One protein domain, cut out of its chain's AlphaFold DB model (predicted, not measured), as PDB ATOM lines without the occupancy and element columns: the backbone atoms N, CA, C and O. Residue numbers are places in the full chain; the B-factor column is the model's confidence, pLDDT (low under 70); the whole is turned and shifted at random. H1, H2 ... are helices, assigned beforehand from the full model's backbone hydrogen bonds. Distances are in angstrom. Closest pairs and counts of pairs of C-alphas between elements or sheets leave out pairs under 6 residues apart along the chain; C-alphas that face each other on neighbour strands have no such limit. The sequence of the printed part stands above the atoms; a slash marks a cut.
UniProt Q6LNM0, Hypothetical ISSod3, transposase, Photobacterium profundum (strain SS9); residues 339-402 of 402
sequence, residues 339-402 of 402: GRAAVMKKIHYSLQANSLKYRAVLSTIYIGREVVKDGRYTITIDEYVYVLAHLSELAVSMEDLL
ATOM      1  N   GLY A 339      35.836 -11.339 -19.244       95.38
ATOM      2  CA  GLY A 339      35.031 -10.671 -18.229       95.38
ATOM      3  C   GLY A 339      35.243 -11.247 -16.829       95.38
ATOM      4  O   GLY A 339      35.345 -10.487 -15.867       95.38
ATOM      5  N   ARG A 340      35.362 -12.572 -16.692       95.88
ATOM      6  CA  ARG A 340      35.664 -13.214 -15.405       95.88
ATOM      7  C   ARG A 340      37.070 -12.929 -14.923       95.88
ATOM      8  O   ARG A 340      37.218 -12.581 -13.754       95.88
ATOM      9  N   ALA A 341      38.066 -12.983 -15.803       95.88
ATOM     10  CA  ALA A 341      39.429 -12.596 -15.452       95.88
ATOM     11  C   ALA A 341      39.459 -11.146 -14.930       95.88
ATOM     12  O   ALA A 341      40.030 -10.855 -13.880       95.88
ATOM     13  N   ALA A 342      38.730 -10.235 -15.582       95.75
ATOM     14  CA  ALA A 342      38.581  -8.856 -15.122       95.75
ATOM     15  C   ALA A 342      37.851  -8.735 -13.771       95.75
ATOM     16  O   ALA A 342      38.189  -7.871 -12.954       95.75
ATOM     17  N   VAL A 343      36.864  -9.597 -13.502       94.56
ATOM     18  CA  VAL A 343      36.209  -9.671 -12.188       94.56
ATOM     19  C   VAL A 343      37.202 -10.098 -11.109       94.56
ATOM     20  O   VAL A 343      37.287  -9.419 -10.084       94.56
ATOM     21  N   MET A 344      37.996 -11.142 -11.359       93.44
ATOM     22  CA  MET A 344      39.017 -11.641 -10.430       93.44
ATOM     23  C   MET A 344      40.084 -10.582 -10.119       93.44
ATOM     24  O   MET A 344      40.453 -10.398  -8.961       93.44
ATOM     25  N   LYS A 345      40.487  -9.791 -11.122       94.06
ATOM     26  CA  LYS A 345      41.387  -8.632 -10.957       94.06
ATOM     27  C   LYS A 345      40.733  -7.396 -10.343       94.06
ATOM     28  O   LYS A 345      41.384  -6.364 -10.206       94.06
ATOM     29  N   LYS A 346      39.438  -7.448 -10.021       94.31
ATOM     30  CA  LYS A 346      38.659  -6.309  -9.506       94.31
ATOM     31  C   LYS A 346      38.565  -5.105 -10.465       94.31
ATOM     32  O   LYS A 346      38.127  -4.037 -10.047       94.31
ATOM     33  N   ILE A 347      38.869  -5.284 -11.758       94.81
ATOM     34  CA  ILE A 347      38.765  -4.238 -12.800       94.81
ATOM     35  C   ILE A 347      37.327  -3.730 -12.930       94.81
ATOM     36  O   ILE A 347      37.092  -2.548 -13.170       94.81
ATOM     37  N   HIS A 348      36.347  -4.609 -12.723       93.38
ATOM     38  CA  HIS A 348      34.927  -4.276 -12.805       93.38
ATOM     39  C   HIS A 348      34.499  -3.102 -11.909       93.38
ATOM     40  O   HIS A 348      33.557  -2.399 -12.271       93.38
ATOM     41  N   TYR A 349      35.189  -2.835 -10.791       93.31
ATOM     42  CA  TYR A 349      34.902  -1.664  -9.955       93.31
ATOM     43  C   TYR A 349      35.213  -0.337 -10.655       93.31
ATOM     44  O   TYR A 349      34.535   0.649 -10.390       93.31
ATOM     45  N   SER A 350      36.177  -0.322 -11.576       92.75
ATOM     46  CA  SER A 350      36.524   0.846 -12.393       92.75
ATOM     47  C   SER A 350      35.566   1.050 -13.574       92.75
ATOM     48  O   SER A 350      35.543   2.122 -14.170       92.75
ATOM     49  N   LEU A 351      34.767   0.031 -13.913       92.56
ATOM     50  CA  LEU A 351      33.792   0.066 -15.011       92.56
ATOM     51  C   LEU A 351      32.391   0.498 -14.558       92.56
ATOM     52  O   LEU A 351      31.528   0.781 -15.388       92.56
ATOM     53  N   GLN A 352      32.134   0.530 -13.249       91.50
ATOM     54  CA  GLN A 352      30.851   0.943 -12.688       91.50
ATOM     55  C   GLN A 352      30.943   2.346 -12.080       91.50
ATOM     56  O   GLN A 352      31.877   2.672 -11.359       91.50
ATOM     57  N   ALA A 353      29.919   3.168 -12.307       88.69
ATOM     58  CA  ALA A 353      29.867   4.532 -11.770       88.69
ATOM     59  C   ALA A 353      29.560   4.604 -10.259       88.69
ATOM     60  O   ALA A 353      29.624   5.676  -9.665       88.69
ATOM     61  N   ASN A 354      29.168   3.490  -9.634       90.62
ATOM     62  CA  ASN A 354      28.801   3.444  -8.218       90.62
ATOM     63  C   ASN A 354      29.867   2.728  -7.372       90.62
ATOM     64  O   ASN A 354      30.651   1.929  -7.875       90.62
ATOM     65  N   SER A 355      29.836   2.959  -6.060       87.69
ATOM     66  CA  SER A 355      30.788   2.405  -5.088       87.69
ATOM     67  C   SER A 355      30.380   1.048  -4.492       87.69
ATOM     68  O   SER A 355      31.003   0.592  -3.532       87.69
ATOM     69  N   LEU A 356      29.341   0.382  -5.016       87.38
ATOM     70  CA  LEU A 356      28.845  -0.877  -4.450       87.38
ATOM     71  C   LEU A 356      29.855  -2.009  -4.677       87.38
ATOM     72  O   LEU A 356      30.184  -2.328  -5.817       87.38
ATOM     73  N   LYS A 357      30.293  -2.660  -3.593       86.25
ATOM     74  CA  LYS A 357      31.237  -3.794  -3.650       86.25
ATOM     75  C   LYS A 357      30.646  -5.142  -3.236       86.25
ATOM     76  O   LYS A 357      31.236  -6.171  -3.530       86.25
ATOM     77  N   TYR A 358      29.478  -5.142  -2.590       84.75
ATOM     78  CA  TYR A 358      28.855  -6.344  -2.017       84.75
ATOM     79  C   TYR A 358      28.008  -7.158  -3.010       84.75
ATOM     80  O   TYR A 358      27.474  -8.204  -2.651       84.75
ATOM     81  N   ARG A 359      27.814  -6.674  -4.242       83.62
ATOM     82  CA  ARG A 359      27.087  -7.397  -5.295       83.62
ATOM     83  C   ARG A 359      27.616  -7.036  -6.674       83.62
ATOM     84  O   ARG A 359      28.064  -5.911  -6.883       83.62
ATOM     85  N   ALA A 360      27.448  -7.945  -7.628       84.31
ATOM     86  CA  ALA A 360      27.677  -7.641  -9.034       84.31
ATOM     87  C   ALA A 360      26.672  -6.585  -9.533       84.31
ATOM     88  O   ALA A 360      25.458  -6.713  -9.337       84.31
ATOM     89  N   VAL A 361      27.188  -5.531 -10.169       88.38
ATOM     90  CA  VAL A 361      26.390  -4.468 -10.806       88.38
ATOM     91  C   VAL A 361      26.275  -4.709 -12.308       88.38
ATOM     92  O   VAL A 361      25.186  -4.601 -12.871       88.38
ATOM     93  N   LEU A 362      27.399  -5.026 -12.946       91.56
ATOM     94  CA  LEU A 362      27.509  -5.302 -14.373       91.56
ATOM     95  C   LEU A 362      27.582  -6.814 -14.590       91.56
ATOM     96  O   LEU A 362      28.139  -7.537 -13.763       91.56
ATOM     97  N   SER A 363      27.013  -7.298 -15.695       92.06
ATOM     98  CA  SER A 363      27.160  -8.707 -16.062       92.06
ATOM     99  C   SER A 363      28.594  -8.998 -16.500       92.06
ATOM    100  O   SER A 363      29.273  -8.126 -17.043       92.06
ATOM    101  N   THR A 364      29.031 -10.248 -16.334       93.94
ATOM    102  CA  THR A 364      30.335 -10.722 -16.821       93.94
ATOM    103  C   THR A 364      30.543 -10.396 -18.302       93.94
ATOM    104  O   THR A 364      31.589  -9.874 -18.674       93.94
ATOM    105  N   ILE A 365      29.521 -10.626 -19.136       93.62
ATOM    106  CA  ILE A 365      29.556 -10.301 -20.568       93.62
ATOM    107  C   ILE A 365      29.775  -8.803 -20.795       93.62
ATOM    108  O   ILE A 365      30.589  -8.426 -21.631       93.62
ATOM    109  N   TYR A 366      29.088  -7.934 -20.046       93.56
ATOM    110  CA  TYR A 366      29.275  -6.489 -20.173       93.56
ATOM    111  C   TYR A 366      30.704  -6.080 -19.799       93.56
ATOM    112  O   TYR A 366      31.341  -5.342 -20.539       93.56
ATOM    113  N   ILE A 367      31.229  -6.609 -18.691       94.50
ATOM    114  CA  ILE A 367      32.606  -6.354 -18.247       94.50
ATOM    115  C   ILE A 367      33.604  -6.782 -19.328       94.50
ATOM    116  O   ILE A 367      34.456  -5.988 -19.714       94.50
ATOM    117  N   GLY A 368      33.468  -7.996 -19.868       94.44
ATOM    118  CA  GLY A 368      34.336  -8.483 -20.943       94.44
ATOM    119  C   GLY A 368      34.269  -7.613 -22.198       94.44
ATOM    120  O   GLY A 368      35.297  -7.326 -22.806       94.44
ATOM    121  N   ARG A 369      33.073  -7.127 -22.556       93.88
ATOM    122  CA  ARG A 369      32.872  -6.214 -23.691       93.88
ATOM    123  C   ARG A 369      33.597  -4.883 -23.519       93.88
ATOM    124  O   ARG A 369      34.151  -4.394 -24.500       93.88
ATOM    125  N   GLU A 370      33.581  -4.303 -22.323       94.12
ATOM    126  CA  GLU A 370      34.298  -3.051 -22.046       94.12
ATOM    127  C   GLU A 370      35.814  -3.271 -22.067       94.12
ATOM    128  O   GLU A 370      36.538  -2.514 -22.706       94.12
ATOM    129  N   VAL A 371      36.288  -4.352 -21.442       94.75
ATOM    130  CA  VAL A 371      37.719  -4.688 -21.362       94.75
ATOM    131  C   VAL A 371      38.328  -4.918 -22.743       94.75
ATOM    132  O   VAL A 371      39.405  -4.418 -23.036       94.75
ATOM    133  N   VAL A 372      37.627  -5.628 -23.628       93.31
ATOM    134  CA  VAL A 372      38.096  -5.871 -25.001       93.31
ATOM    135  C   VAL A 372      38.206  -4.581 -25.825       93.31
ATOM    136  O   VAL A 372      39.032  -4.508 -26.735       93.31
ATOM    137  N   LYS A 373      37.357  -3.583 -25.554       90.88
ATOM    138  CA  LYS A 373      37.272  -2.343 -26.342       90.88
ATOM    139  C   LYS A 373      38.217  -1.245 -25.876       90.88
ATOM    140  O   LYS A 373      38.427  -0.283 -26.611       90.88
ATOM    141  N   ASP A 374      38.759  -1.364 -24.673       91.44
ATOM    142  CA  ASP A 374      39.480  -0.285 -24.019       91.44
ATOM    143  C   ASP A 374      40.839  -0.763 -23.513       91.44
ATOM    144  O   ASP A 374      40.947  -1.489 -22.526       91.44
ATOM    145  N   GLY A 375      41.897  -0.295 -24.182       89.62
ATOM    146  CA  GLY A 375      43.279  -0.671 -23.885       89.62
ATOM    147  C   GLY A 375      43.761  -0.303 -22.478       89.62
ATOM    148  O   GLY A 375      44.807  -0.795 -22.063       89.62
ATOM    149  N   ARG A 376      43.013   0.512 -21.718       93.00
ATOM    150  CA  ARG A 376      43.300   0.790 -20.298       93.00
ATOM    151  C   ARG A 376      43.108  -0.438 -19.409       93.00
ATOM    152  O   ARG A 376      43.670  -0.487 -18.316       93.00
ATOM    153  N   TYR A 377      42.316  -1.411 -19.851       94.06
ATOM    154  CA  TYR A 377      42.032  -2.627 -19.103       94.06
ATOM    155  C   TYR A 377      42.640  -3.820 -19.826       94.06
ATOM    156  O   TYR A 377      42.201  -4.205 -20.905       94.06
ATOM    157  N   THR A 378      43.661  -4.429 -19.227       90.62
ATOM    158  CA  THR A 378      44.386  -5.533 -19.863       90.62
ATOM    159  C   THR A 378      44.261  -6.816 -19.052       90.62
ATOM    160  O   THR A 378      44.515  -6.847 -17.841       90.62
ATOM    161  N   ILE A 379      43.895  -7.886 -19.754       94.38
ATOM    162  CA  ILE A 379      43.927  -9.261 -19.263       94.38
ATOM    163  C   ILE A 379      45.109  -9.955 -19.924       94.38
ATOM    164  O   ILE A 379      45.264  -9.912 -21.146       94.38
ATOM    165  N   THR A 380      45.975 -10.532 -19.101       93.56
ATOM    166  CA  THR A 380      47.119 -11.318 -19.567       93.56
ATOM    167  C   THR A 380      46.651 -12.669 -20.106       93.56
ATOM    168  O   THR A 380      45.527 -13.104 -19.848       93.56
ATOM    169  N   ILE A 381      47.515 -13.344 -20.866       92.50
ATOM    170  CA  ILE A 381      47.222 -14.701 -21.340       92.50
ATOM    171  C   ILE A 381      47.003 -15.639 -20.158       92.50
ATOM    172  O   ILE A 381      46.008 -16.350 -20.145       92.50
ATOM    173  N   ASP A 382      47.889 -15.598 -19.168       94.44
ATOM    174  CA  ASP A 382      47.855 -16.522 -18.035       94.44
ATOM    175  C   ASP A 382      46.555 -16.380 -17.239       94.44
ATOM    176  O   ASP A 382      45.965 -17.371 -16.829       94.44
ATOM    177  N   GLU A 383      46.041 -15.155 -17.095       95.12
ATOM    178  CA  GLU A 383      44.744 -14.904 -16.459       95.12
ATOM    179  C   GLU A 383      43.569 -15.455 -17.279       95.12
ATOM    180  O   GLU A 383      42.608 -15.968 -16.709       95.12
ATOM    181  N   TYR A 384      43.630 -15.358 -18.611       95.19
ATOM    182  CA  TYR A 384      42.624 -15.958 -19.488       95.19
ATOM    183  C   TYR A 384      42.671 -17.491 -19.431       95.19
ATOM    184  O   TYR A 384      41.634 -18.123 -19.240       95.19
ATOM    185  N   VAL A 385      43.867 -18.077 -19.544       95.19
ATOM    186  CA  VAL A 385      44.098 -19.529 -19.478       95.19
ATOM    187  C   VAL A 385      43.683 -20.078 -18.119       95.19
ATOM    188  O   VAL A 385      43.031 -21.114 -18.060       95.19
ATOM    189  N   TYR A 386      43.978 -19.360 -17.032       96.19
ATOM    190  CA  TYR A 386      43.524 -19.731 -15.695       96.19
ATOM    191  C   TYR A 386      41.998 -19.838 -15.638       96.19
ATOM    192  O   TYR A 386      41.474 -20.826 -15.131       96.19
ATOM    193  N   VAL A 387      41.270 -18.846 -16.164       95.62
ATOM    194  CA  VAL A 387      39.800 -18.892 -16.184       95.62
ATOM    195  C   VAL A 387      39.291 -20.047 -17.040       95.62
ATOM    196  O   VAL A 387      38.357 -20.722 -16.620       95.62
ATOM    197  N   LEU A 388      39.891 -20.275 -18.210       94.69
ATOM    198  CA  LEU A 388      39.507 -21.366 -19.105       94.69
ATOM    199  C   LEU A 388      39.686 -22.735 -18.428       94.69
ATOM    200  O   LEU A 388      38.772 -23.548 -18.460       94.69
ATOM    201  N   ALA A 389      40.808 -22.948 -17.736       94.56
ATOM    202  CA  ALA A 389      41.113 -24.203 -17.048       94.56
ATOM    203  C   ALA A 389      40.183 -24.515 -15.857       94.56
ATOM    204  O   ALA A 389      40.031 -25.677 -15.498       94.56
ATOM    205  N   HIS A 390      39.559 -23.497 -15.254       95.25
ATOM    206  CA  HIS A 390      38.636 -23.647 -14.116       95.25
ATOM    207  C   HIS A 390      37.184 -23.343 -14.510       95.25
ATOM    208  O   HIS A 390      36.345 -23.039 -13.660       95.25
ATOM    209  N   LEU A 391      36.870 -23.359 -15.808       94.31
ATOM    210  CA  LEU A 391      35.589 -22.874 -16.305       94.31
ATOM    211  C   LEU A 391      34.411 -23.702 -15.773       94.31
ATOM    212  O   LEU A 391      33.406 -23.121 -15.354       94.31
ATOM    213  N   SER A 392      34.565 -25.026 -15.703       95.25
ATOM    214  CA  SER A 392      33.551 -25.937 -15.163       95.25
ATOM    215  C   SER A 392      33.229 -25.688 -13.689       95.25
ATOM    216  O   SER A 392      32.088 -25.850 -13.270       95.25
ATOM    217  N   GLU A 393      34.198 -25.225 -12.898       94.38
ATOM    218  CA  GLU A 393      34.007 -24.905 -11.474       94.38
ATOM    219  C   GLU A 393      33.190 -23.617 -11.264       94.38
ATOM    220  O   GLU A 393      32.707 -23.336 -10.168       94.38
ATOM    221  N   LEU A 394      33.037 -22.801 -12.312       94.44
ATOM    222  CA  LEU A 394      32.265 -21.558 -12.283       94.44
ATOM    223  C   LEU A 394      30.809 -21.745 -12.737       94.44
ATOM    224  O   LEU A 394      30.020 -20.785 -12.665       94.44
ATOM    225  N   ALA A 395      30.461 -22.933 -13.234       95.56
ATOM    226  CA  ALA A 395      29.088 -23.310 -13.524       95.56
ATOM    227  C   ALA A 395      28.299 -23.473 -12.220       95.56
ATOM    228  O   ALA A 395      28.831 -23.892 -11.199       95.56
ATOM    229  N   VAL A 396      27.013 -23.120 -12.240       95.06
ATOM    230  CA  VAL A 396      26.142 -23.341 -11.079       95.06
ATOM    231  C   VAL A 396      25.853 -24.835 -10.976       95.06
ATOM    232  O   VAL A 396      25.195 -25.400 -11.853       95.06
ATOM    233  N   SER A 397      26.312 -25.454  -9.895       93.75
ATOM    234  CA  SER A 397      26.086 -26.869  -9.609       93.75
ATOM    235  C   SER A 397      24.810 -27.084  -8.793       93.75
ATOM    236  O   SER A 397      24.243 -26.162  -8.203       93.75
ATOM    237  N   MET A 398      24.349 -28.333  -8.719       92.69
ATOM    238  CA  MET A 398      23.260 -28.707  -7.810       92.69
ATOM    239  C   MET A 398      23.640 -28.521  -6.335       92.69
ATOM    240  O   MET A 398      22.756 -28.302  -5.508       92.69
ATOM    241  N   GLU A 399      24.931 -28.605  -6.009       91.19
ATOM    242  CA  GLU A 399      25.436 -28.453  -4.643       91.19
ATOM    243  C   GLU A 399      25.400 -26.991  -4.186       91.19
ATOM    244  O   GLU A 399      25.033 -26.731  -3.044       91.19
ATOM    245  N   ASP A 400      25.625 -26.039  -5.097       90.38
ATOM    246  CA  ASP A 400      25.485 -24.597  -4.827       90.38
ATOM    247  C   ASP A 400      24.040 -24.167  -4.515       90.38
ATOM    248  O   ASP A 400      23.795 -23.047  -4.058       90.38
ATOM    249  N   LEU A 401      23.060 -25.018  -4.844       90.75
ATOM    250  CA  LEU A 401      21.628 -24.739  -4.702       90.75
ATOM    251  C   LEU A 401      20.992 -25.342  -3.442       90.75
ATOM    252  O   LEU A 401      19.803 -25.076  -3.207       90.75
ATOM    253  N   LEU A 402      21.745 -26.160  -2.696       83.88
ATOM    254  CA  LEU A 402      21.378 -26.675  -1.373       83.88
ATOM    255  C   LEU A 402      21.288 -25.529  -0.360       83.88
ATOM    256  O   LEU A 402      20.289 -25.531   0.400       83.88
TER     257      LEU A 402
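Overview. This is residues 339 to 402 of the 402 residues of the protein "Hypothetical ISSod3, transposase" of Photobacterium profundum (strain SS9) (UniProt Q6LNM0). H3, the longest helix, and H4 both pack crosswise on short H1 near the middle, while residues 395 to 402 stick out as a tail beyond H5. The 64 printed residues, all helix in class, hold five named helices in order H1 to H5 and no named strand. The outline is flat, 38 by 28 by 15 A, and only just loose, close to compact, with a radius of gyration of the C-alphas of 12.9 A.

Along the chain. H3, residues 364 to 373, is 14.5 A long. H1, residues 339 to 344, begins at C-alpha (35.031, -10.671, -18.229) and is 8.8 A long. H4, residues 381 to 389, is 12.1 A long. H2 is residues 348 to 351, 5.0 A. H5, residues 391 to 394, is 5.4 A long and ends at C-alpha (32.265, -21.558, -12.283).

Arrangement. H3 touches H1, about perpendicular at 78 degrees, the closest C-alphas being Gly 339 and Gly 368, 3.6 A. H2 only just touches H3, with 3 pairs of C-alphas within 8 A, His 348 and Ile 367 closest at 6.3 A. H1 touches H4 at 83 degrees, about perpendicular, with C-alphas Ala 341 and Glu 383 closest, 5.9 A. H3 and H4 are apart; H4 and H5 meet only through their link. Every O i to N i+4 pair is within hydrogen-bond range in H1, H3 and H4; H2 and H5 are too short for one.

Size, cuts and confidence. The C-alphas of Gly 375 and Leu 402 are farthest apart, 40.8 A. The link H2 to H3 is long. The printed part has no cut, and no printed residue is under 70 in pLDDT.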